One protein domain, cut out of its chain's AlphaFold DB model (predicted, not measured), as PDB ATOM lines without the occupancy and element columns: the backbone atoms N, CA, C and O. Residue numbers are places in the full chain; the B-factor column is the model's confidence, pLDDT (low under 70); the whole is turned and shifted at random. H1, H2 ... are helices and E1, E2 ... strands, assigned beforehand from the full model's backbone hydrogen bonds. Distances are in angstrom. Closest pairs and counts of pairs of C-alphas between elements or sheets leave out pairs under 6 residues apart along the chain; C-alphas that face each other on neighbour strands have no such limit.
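What this domain is: This is residues 4 to 77 of the 109 residues of an uncharacterized protein of Crenarchaeota archaeon 13_1_40CM_3_53_5 (UniProt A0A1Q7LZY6). A small parallel sheet, E1 beside E2, has one face covered by H1 and H2 and the other bare; H3 sits side by side with H2, in a layer of three helices with H2 in the middle. The 74 printed residues, class mixed, run H1, E1, H2, E2, H3; the whole is compact, radius of gyration of the C-alphas 11.5 A, yet flat, spanning 32 by 32 by 18 A.

How they stand to each other: Look first at E1, residues 24 to 30, and E2, residues 53 to 58: parallel at 13 degrees, with N 27 and O 55 2.8 A apart, within hydrogen-bond range. H2, residues 38 to 49, joins them in a strand-helix-strand unit, two parallel strands with a helix between, its crossover right-handed. H2 touches H1, residues 4 to 19, closest at C-alphas 11 and 40, 5.4 A, a shallow tilt of 26 degrees, the same way. H2 touches H3, residues 65 to 73, closest at C-alphas 45 and 66, 5.3 A, a shallow tilt of 12 degrees, the same way. H1 and H3 are apart. Every O i to N i+4 pair in H1, H2 and H3 is within hydrogen-bond range.

Where its parts are: Find C-alpha 4 at (227.325, 360.741, 335.063), where H1 begins its 22.5 A; E1 and E2 each run 16.6 A, H2 16.5 A, and H3 12.2 A to C-alpha 73 at (203.586, 344.106, 325.480).

The domain as a whole: The C-alphas of Asn 21 and Asp 61 are farthest apart, 32.8 A. The printed part has no cut and no long link; residue 4 alone is under 70 in pLDDT.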
ATOM      1  N   LYS A   4     228.043 360.993 333.804       69.69
ATOM      2  CA  LYS A   4     227.325 360.741 335.063       69.69
ATOM      3  C   LYS A   4     226.268 361.799 335.377       69.69
ATOM      4  O   LYS A   4     225.224 361.472 335.942       69.69
ATOM      5  N   ASP A   5     226.515 363.055 335.008       75.19
ATOM      6  CA  ASP A   5     225.545 364.131 335.225       75.19
ATOM      7  C   ASP A   5     224.359 363.991 334.271       75.19
ATOM      8  O   ASP A   5     223.210 364.129 334.695       75.19
ATOM      9  N   LEU A   6     224.631 363.642 333.007       70.75
ATOM     10  CA  LEU A   6     223.592 363.362 332.017       70.75
ATOM     11  C   LEU A   6     222.737 362.158 332.432       70.75
ATOM     12  O   LEU A   6     221.513 362.232 332.369       70.75
ATOM     13  N   GLU A   7     223.361 361.092 332.943       76.56
ATOM     14  CA  GLU A   7     222.652 359.922 333.471       76.56
ATOM     15  C   GLU A   7     221.730 360.298 334.638       76.56
ATOM     16  O   GLU A   7     220.549 359.946 334.638       76.56
ATOM     17  N   ARG A   8     222.238 361.047 335.626       83.50
ATOM     18  CA  ARG A   8     221.444 361.454 336.793       83.50
ATOM     19  C   ARG A   8     220.235 362.291 336.381       83.50
ATOM     20  O   ARG A   8     219.143 362.082 336.909       83.50
ATOM     21  N   ILE A   9     220.432 363.229 335.456       85.56
ATOM     22  CA  ILE A   9     219.364 364.092 334.938       85.56
ATOM     23  C   ILE A   9     218.358 363.265 334.133       85.56
ATOM     24  O   ILE A   9     217.159 363.379 334.381       85.56
ATOM     25  N   GLY A  10     218.823 362.395 333.234       86.00
ATOM     26  CA  GLY A  10     217.971 361.549 332.399       86.00
ATOM     27  C   GLY A  10     217.112 360.589 333.221       86.00
ATOM     28  O   GLY A  10     215.895 360.550 333.056       86.00
ATOM     29  N   VAL A  11     217.709 359.876 334.181       91.88
ATOM     30  CA  VAL A  11     216.968 358.977 335.082       91.88
ATOM     31  C   VAL A  11     215.943 359.757 335.904       91.88
ATOM     32  O   VAL A  11     214.791 359.336 336.001       91.88
ATOM     33  N   ALA A  12     216.323 360.905 336.471       91.19
ATOM     34  CA  ALA A  12     215.391 361.733 337.231       91.19
ATOM     35  C   ALA A  12     214.226 362.229 336.359       91.19
ATOM     36  O   ALA A  12     213.082 362.186 336.807       91.19
ATOM     37  N   ALA A  13     214.496 362.637 335.116       90.56
ATOM     38  CA  ALA A  13     213.474 363.075 334.171       90.56
ATOM     39  C   ALA A  13     212.485 361.947 333.837       90.56
ATOM     40  O   ALA A  13     211.279 362.163 333.929       90.56
ATOM     41  N   LEU A  14     212.970 360.731 333.553       92.81
ATOM     42  CA  LEU A  14     212.114 359.563 333.308       92.81
ATOM     43  C   LEU A  14     211.239 359.238 334.530       92.81
ATOM     44  O   LEU A  14     210.030 359.045 334.410       92.81
ATOM     45  N   LEU A  15     211.831 359.232 335.730       91.19
ATOM     46  CA  LEU A  15     211.103 358.976 336.977       91.19
ATOM     47  C   LEU A  15     210.074 360.069 337.299       91.19
ATOM     48  O   LEU A  15     209.040 359.779 337.903       91.19
ATOM     49  N   ASN A  16     210.349 361.324 336.951       91.06
ATOM     50  CA  ASN A  16     209.411 362.430 337.143       91.06
ATOM     51  C   ASN A  16     208.271 362.361 336.128       91.06
ATOM     52  O   ASN A  16     207.114 362.427 336.530       91.06
ATOM     53  N   ALA A  17     208.572 362.105 334.852       89.50
ATOM     54  CA  ALA A  17     207.568 361.924 333.805       89.50
ATOM     55  C   ALA A  17     206.568 360.802 334.141       89.50
ATOM     56  O   ALA A  17     205.377 360.911 333.842       89.50
ATOM     57  N   MET A  18     207.034 359.746 334.817       89.25
ATOM     58  CA  MET A  18     206.172 358.677 335.323       89.25
ATOM     59  C   MET A  18     205.309 359.093 336.523       89.25
ATOM     60  O   MET A  18     204.145 358.703 336.593       89.25
ATOM     61  N   ARG A  19     205.862 359.862 337.469       86.19
ATOM     62  CA  ARG A  19     205.168 360.272 338.706       86.19
ATOM     63  C   ARG A  19     204.171 361.405 338.497       86.19
ATOM     64  O   ARG A  19     203.159 361.467 339.188       86.19
ATOM     65  N   GLU A  20     204.474 362.315 337.588       82.12
ATOM     66  CA  GLU A  20     203.649 363.480 337.313       82.12
ATOM     67  C   GLU A  20     202.471 363.124 336.394       82.12
ATOM     68  O   GLU A  20     202.471 362.119 335.669       82.12
ATOM     69  N   ASN A  21     201.450 363.985 336.386       80.81
ATOM     70  CA  ASN A  21     200.276 363.837 335.523       80.81
ATOM     71  C   ASN A  21     200.572 364.271 334.071       80.81
ATOM     72  O   ASN A  21     199.779 364.962 333.430       80.81
ATOM     73  N   ALA A  22     201.754 363.903 333.569       86.50
ATOM     74  CA  ALA A  22     202.161 364.126 332.195       86.50
ATOM     75  C   ALA A  22     201.283 363.282 331.265       86.50
ATOM     76  O   ALA A  22     201.163 362.065 331.449       86.50
ATOM     77  N   ARG A  23     200.681 363.950 330.275       90.75
ATOM     78  CA  ARG A  23     199.853 363.316 329.240       90.75
ATOM     79  C   ARG A  23     200.700 362.645 328.159       90.75
ATOM     80  O   ARG A  23     200.277 361.633 327.629       90.75
ATOM     81  N   LEU A  24     201.879 363.197 327.872       93.19
ATOM     82  CA  LEU A  24     202.807 362.743 326.839       93.19
ATOM     83  C   LEU A  24     204.237 362.787 327.380       93.19
ATOM     84  O   LEU A  24     204.609 363.749 328.055       93.19
ATOM     85  N   VAL A  25     205.034 361.775 327.050       95.00
ATOM     86  CA  VAL A  25     206.467 361.724 327.350       95.00
ATOM     87  C   VAL A  25     207.256 361.654 326.046       95.00
ATOM     88  O   VAL A  25     206.976 360.817 325.193       95.00
ATOM     89  N   LEU A  26     208.243 362.539 325.891       94.81
ATOM     90  CA  LEU A  26     209.147 362.563 324.740       94.81
ATOM     91  C   LEU A  26     210.547 362.145 325.189       94.81
ATOM     92  O   LEU A  26     211.106 362.740 326.111       94.81
ATOM     93  N   VAL A  27     211.111 361.137 324.531       94.88
ATOM     94  CA  VAL A  27     212.478 360.656 324.755       94.88
ATOM     95  C   VAL A  27     213.248 360.805 323.449       94.88
ATOM     96  O   VAL A  27     213.151 359.963 322.561       94.88
ATOM     97  N   ASP A  28     213.989 361.903 323.310       91.75
ATOM     98  CA  ASP A  28     214.633 362.242 322.037       91.75
ATOM     99  C   ASP A  28     215.681 361.211 321.602       91.75
ATOM    100  O   ASP A  28     215.770 360.928 320.422       91.75
ATOM    101  N   GLU A  29     216.415 360.569 322.516       91.56
ATOM    102  CA  GLU A  29     217.345 359.490 322.159       91.56
ATOM    103  C   GLU A  29     217.399 358.398 323.238       91.56
ATOM    104  O   GLU A  29     217.615 358.663 324.421       91.56
ATOM    105  N   ILE A  30     217.233 357.143 322.813       93.56
ATOM    106  CA  ILE A  30     217.637 355.943 323.551       93.56
ATOM    107  C   ILE A  30     218.884 355.398 322.851       93.56
ATOM    108  O   ILE A  30     218.797 354.654 321.866       93.56
ATOM    109  N   GLY A  31     220.050 355.813 323.340       91.81
ATOM    110  CA  GLY A  31     221.341 355.549 322.722       91.81
ATOM    111  C   GLY A  31     222.217 354.587 323.527       91.81
ATOM    112  O   GLY A  31     221.894 354.192 324.652       91.81
ATOM    113  N   PRO A  32     223.371 354.170 322.975       89.38
ATOM    114  CA  PRO A  32     224.262 353.255 323.678       89.38
ATOM    115  C   PRO A  32     224.817 353.830 324.973       89.38
ATOM    116  O   PRO A  32     225.067 353.058 325.890       89.38
ATOM    117  N   MET A  33     225.028 355.148 325.038       85.81
ATOM    118  CA  MET A  33     225.621 355.794 326.207       85.81
ATOM    119  C   MET A  33     224.708 355.636 327.420       85.81
ATOM    120  O   MET A  33     225.141 355.131 328.456       85.81
ATOM    121  N   GLU A  34     223.428 355.952 327.258       87.12
ATOM    122  CA  GLU A  34     222.402 355.822 328.288       87.12
ATOM    123  C   GLU A  34     222.158 354.348 328.634       87.12
ATOM    124  O   GLU A  34     222.039 353.982 329.804       87.12
ATOM    125  N   MET A  35     222.173 353.471 327.627       91.19
ATOM    126  CA  MET A  35     221.915 352.037 327.797       91.19
ATOM    127  C   MET A  35     223.083 351.248 328.419       91.19
ATOM    128  O   MET A  35     222.956 350.040 328.641       91.19
ATOM    129  N   THR A  36     224.195 351.902 328.773       89.81
ATOM    130  CA  THR A  36     225.196 351.329 329.695       89.81
ATOM    131  C   THR A  36     224.757 351.400 331.161       89.81
ATOM    132  O   THR A  36     225.179 350.573 331.974       89.81
ATOM    133  N   SER A  37     223.871 352.338 331.509       90.94
ATOM    134  CA  SER A  37     223.392 352.530 332.875       90.94
ATOM    135  C   SER A  37     222.266 351.563 333.219       90.94
ATOM    136  O   SER A  37     221.192 351.565 332.616       90.94
ATOM    137  N   ARG A  38     222.453 350.784 334.288       92.88
ATOM    138  CA  ARG A  38     221.381 349.943 334.838       92.88
ATOM    139  C   ARG A  38     220.188 350.772 335.320       92.88
ATOM    140  O   ARG A  38     219.048 350.323 335.189       92.88
ATOM    141  N   ALA A  39     220.437 351.955 335.884       93.00
ATOM    142  CA  ALA A  39     219.380 352.830 336.376       93.00
ATOM    143  C   ALA A  39     218.534 353.360 335.214       93.00
ATOM    144  O   ALA A  39     217.309 353.261 335.264       93.00
ATOM    145  N   PHE A  40     219.180 353.817 334.137       93.81
ATOM    146  CA  PHE A  40     218.488 354.270 332.933       93.81
ATOM    147  C   PHE A  40     217.681 353.146 332.285       93.81
ATOM    148  O   PHE A  40     216.488 353.312 332.050       93.81
ATOM    149  N   ARG A  41     218.285 351.966 332.092       95.19
ATOM    150  CA  ARG A  41     217.599 350.781 331.543       95.19
ATOM    151  C   ARG A  41     216.353 350.394 332.343       95.19
ATOM    152  O   ARG A  41     215.316 350.053 331.778       95.19
ATOM    153  N   THR A  42     216.439 350.477 333.670       95.62
ATOM    154  CA  THR A  42     215.298 350.202 334.554       95.62
ATOM    155  C   THR A  42     214.214 351.267 334.392       95.62
ATOM    156  O   THR A  42     213.045 350.926 334.234       95.62
ATOM    157  N   ALA A  43     214.593 352.548 334.388       95.38
ATOM    158  CA  ALA A  43     213.655 353.658 334.253       95.38
ATOM    159  C   ALA A  43     212.946 353.663 332.889       95.38
ATOM    160  O   ALA A  43     211.734 353.852 332.845       95.38
ATOM    161  N   ILE A  44     213.663 353.398 331.789       95.88
ATOM    162  CA  ILE A  44     213.059 353.354 330.451       95.88
ATOM    163  C   ILE A  44     212.117 352.156 330.296       95.88
ATOM    164  O   ILE A  44     211.030 352.315 329.755       95.88
ATOM    165  N   SER A  45     212.466 350.989 330.851       95.75
ATOM    166  CA  SER A  45     211.567 349.823 330.861       95.75
ATOM    167  C   SER A  45     210.264 350.128 331.597       95.75
ATOM    168  O   SER A  45     209.185 349.812 331.106       95.75
ATOM    169  N   GLN A  46     210.358 350.771 332.766       94.88
ATOM    170  CA  GLN A  46     209.181 351.175 333.536       94.88
ATOM    171  C   GLN A  46     208.339 352.203 332.782       94.88
ATOM    172  O   GLN A  46     207.120 352.064 332.753       94.88
ATOM    173  N   LEU A  47     208.969 353.195 332.140       95.31
ATOM    174  CA  LEU A  47     208.254 354.201 331.358       95.31
ATOM    175  C   LEU A  47     207.491 353.553 330.203       95.31
ATOM    176  O   LEU A  47     206.288 353.775 330.076       95.31
ATOM    177  N   LEU A  48     208.164 352.729 329.397       94.31
ATOM    178  CA  LEU A  48     207.553 352.076 328.239       94.31
ATOM    179  C   LEU A  48     206.421 351.116 328.643       94.31
ATOM    180  O   LEU A  48     205.435 351.000 327.924       94.31
ATOM    181  N   ALA A  49     206.519 350.487 329.818       91.81
ATOM    182  CA  ALA A  49     205.473 349.622 330.363       91.81
ATOM    183  C   ALA A  49     204.371 350.376 331.139       91.81
ATOM    184  O   ALA A  49     203.385 349.768 331.551       91.81
ATOM    185  N   SER A  50     204.513 351.687 331.372       89.94
ATOM    186  CA  SER A  50     203.600 352.453 332.239       89.94
ATOM    187  C   SER A  50     202.230 352.743 331.620       89.94
ATOM    188  O   SER A  50     201.344 353.244 332.310       89.94
ATOM    189  N   GLY A  51     202.059 352.487 330.318       86.94
ATOM    190  CA  GLY A  51     200.861 352.860 329.563       86.94
ATOM    191  C   GLY A  51     200.738 354.362 329.277       86.94
ATOM    192  O   GLY A  51     199.749 354.790 328.687       86.94
ATOM    193  N   LYS A  52     201.723 355.183 329.673       90.94
ATOM    194  CA  LYS A  52     201.777 356.597 329.280       90.94
ATOM    195  C   LYS A  52     202.070 356.715 327.786       90.94
ATOM    196  O   LYS A  52     202.982 356.057 327.281       90.94
ATOM    197  N   ALA A  53     201.358 357.617 327.106       93.62
ATOM    198  CA  ALA A  53     201.664 357.971 325.725       93.62
ATOM    199  C   ALA A  53     203.117 358.457 325.645       93.62
ATOM    200  O   ALA A  53     203.494 359.436 326.297       93.62
ATOM    201  N   THR A  54     203.938 357.728 324.893       95.44
ATOM    202  CA  THR A  54     205.385 357.931 324.846       95.44
ATOM    203  C   THR A  54     205.853 357.915 323.401       95.44
ATOM    204  O   THR A  54     205.573 356.971 322.668       95.44
ATOM    205  N   VAL A  55     206.604 358.940 323.008       96.75
ATOM    206  CA  VAL A  55     207.340 358.971 321.742       96.75
ATOM    207  C   VAL A  55     208.818 358.917 322.076       96.75
ATOM    208  O   VAL A  55     209.306 359.718 322.873       96.75
ATOM    209  N   ALA A  56     209.528 357.969 321.478       95.94
ATOM    210  CA  ALA A  56     210.954 357.803 321.686       95.94
ATOM    211  C   ALA A  56     211.677 357.626 320.352       95.94
ATOM    212  O   ALA A  56     211.139 356.981 319.447       95.94
ATOM    213  N   THR A  57     212.903 358.139 320.243       95.88
ATOM    214  CA  THR A  57     213.775 357.830 319.105       95.88
ATOM    215  C   THR A  57     214.940 356.938 319.523       95.88
ATOM    216  O   THR A  57     215.401 356.935 320.663       95.88
ATOM    217  N   LEU A  58     215.379 356.113 318.582       95.19
ATOM    218  CA  LEU A  58     216.497 355.198 318.723       95.19
ATOM    219  C   LEU A  58     217.149 355.036 317.352       95.19
ATOM    220  O   LEU A  58     216.489 355.176 316.318       95.19
ATOM    221  N   ARG A  59     218.437 354.698 317.328       92.88
ATOM    222  CA  ARG A  59     219.115 354.400 316.063       92.88
ATOM    223  C   ARG A  59     218.574 353.114 315.441       92.88
ATOM    224  O   ARG A  59     218.179 352.185 316.141       92.88
ATOM    225  N   HIS A  60     218.557 353.053 314.111       89.56
ATOM    226  CA  HIS A  60     217.942 351.948 313.361       89.56
ATOM    227  C   HIS A  60     218.592 350.575 313.635       89.56
ATOM    228  O   HIS A  60     217.962 349.525 313.471       89.56
ATOM    229  N   ASP A  61     219.866 350.569 314.018       88.44
ATOM    230  CA  ASP A  61     220.676 349.396 314.336       88.44
ATOM    231  C   ASP A  61     220.621 349.018 315.821       88.44
ATOM    232  O   ASP A  61     221.034 347.918 316.190       88.44
ATOM    233  N   SER A  62     220.046 349.872 316.670       90.69
ATOM    234  CA  SER A  62     219.872 349.583 318.086       90.69
ATOM    235  C   SER A  62     218.938 348.393 318.292       90.69
ATOM    236  O   SER A  62     217.866 348.284 317.689       90.69
ATOM    237  N   ARG A  63     219.356 347.478 319.169       91.00
ATOM    238  CA  ARG A  63     218.580 346.320 319.621       91.00
ATOM    239  C   ARG A  63     218.687 346.254 321.137       91.00
ATOM    240  O   ARG A  63     219.664 345.732 321.671       91.00
ATOM    241  N   TYR A  64     217.703 346.827 321.820       95.31
ATOM    242  CA  TYR A  64     217.669 346.868 323.278       95.31
ATOM    243  C   TYR A  64     216.535 345.990 323.804       95.31
ATOM    244  O   TYR A  64     215.389 346.237 323.427       95.31
ATOM    245  N   PRO A  65     216.814 345.001 324.676       95.38
ATOM    246  CA  PRO A  65     215.786 344.127 325.240       95.38
ATOM    247  C   PRO A  65     214.595 344.884 325.837       95.38
ATOM    248  O   PRO A  65     213.461 344.455 325.679       95.38
ATOM    249  N   GLU A  66     214.847 346.031 326.465       95.62
ATOM    250  CA  GLU A  66     213.842 346.899 327.080       95.62
ATOM    251  C   GLU A  66     212.834 347.440 326.057       95.62
ATOM    252  O   GLU A  66     211.631 347.463 326.307       95.62
ATOM    253  N   VAL A  67     213.324 347.847 324.883       94.38
ATOM    254  CA  VAL A  67     212.490 348.359 323.788       94.38
ATOM    255  C   VAL A  67     211.781 347.208 323.079       94.38
ATOM    256  O   VAL A  67     210.596 347.307 322.778       94.38
ATOM    257  N   GLU A  68     212.482 346.102 322.834       94.69
ATOM    258  CA  GLU A  68     211.902 344.931 322.170       94.69
ATOM    259  C   GLU A  68     210.794 344.280 323.006       94.69
ATOM    260  O   GLU A  68     209.805 343.807 322.449       94.69
ATOM    261  N   GLU A  69     210.923 344.285 324.332       94.25
ATOM    262  CA  GLU A  69     209.877 343.801 325.232       94.25
ATOM    263  C   GLU A  69     208.667 344.741 325.248       94.25
ATOM    264  O   GLU A  69     207.526 344.281 325.161       94.25
ATOM    265  N   ALA A  70     208.889 346.058 325.267       92.56
ATOM    266  CA  ALA A  70     207.803 347.029 325.150       92.56
ATOM    267  C   ALA A  70     207.010 346.827 323.849       92.56
ATOM    268  O   ALA A  70     205.794 346.683 323.883       92.56
ATOM    269  N   ARG A  71     207.696 346.664 322.709       91.88
ATOM    270  CA  ARG A  71     207.057 346.392 321.404       91.88
ATOM    271  C   ARG A  71     206.134 345.170 321.395       91.88
ATOM    272  O   ARG A  71     205.260 345.084 320.540       91.88
ATOM    273  N   ARG A  72     206.363 344.201 322.285       91.81
ATOM    274  CA  ARG A  72     205.561 342.971 322.403       91.81
ATOM    275  C   ARG A  72     204.390 343.107 323.368       91.81
ATOM    276  O   ARG A  72     203.440 342.338 323.265       91.81
ATOM    277  N   THR A  73     204.492 344.018 324.327       90.06
ATOM    278  CA  THR A  73     203.586 344.106 325.480       90.06
ATOM    279  C   THR A  73     202.669 345.322 325.431       90.06
ATOM    280  O   THR A  73     201.596 345.284 326.029       90.06
ATOM    281  N   VAL A  74     203.048 346.371 324.696       89.00
ATOM    282  CA  VAL A  74     202.251 347.585 324.498       89.00
ATOM    283  C   VAL A  74     202.059 347.886 323.014       89.00
ATOM    284  O   VAL A  74     202.930 347.595 322.190       89.00
ATOM    285  N   ASP A  75     200.914 348.482 322.670       91.19
ATOM    286  CA  ASP A  75     200.636 348.918 321.302       91.19
ATOM    287  C   ASP A  75     201.663 349.974 320.878       91.19
ATOM    288  O   ASP A  75     201.730 351.069 321.438       91.19
ATOM    289  N   THR A  76     202.533 349.597 319.942       92.19
ATOM    290  CA  THR A  76     203.710 350.377 319.567       92.19
ATOM    291  C   THR A  76     203.759 350.547 318.063       92.19
ATOM    292  O   THR A  76     203.979 349.585 317.321       92.19
ATOM    293  N   ARG A  77     203.690 351.794 317.599       93.94
ATOM    294  CA  ARG A  77     203.997 352.128 316.208       93.94
ATOM    295  C   ARG A  77     205.476 352.445 316.034       93.94
ATOM    296  O   ARG A  77     206.072 353.182 316.813       93.94
TER     297      ARG A  77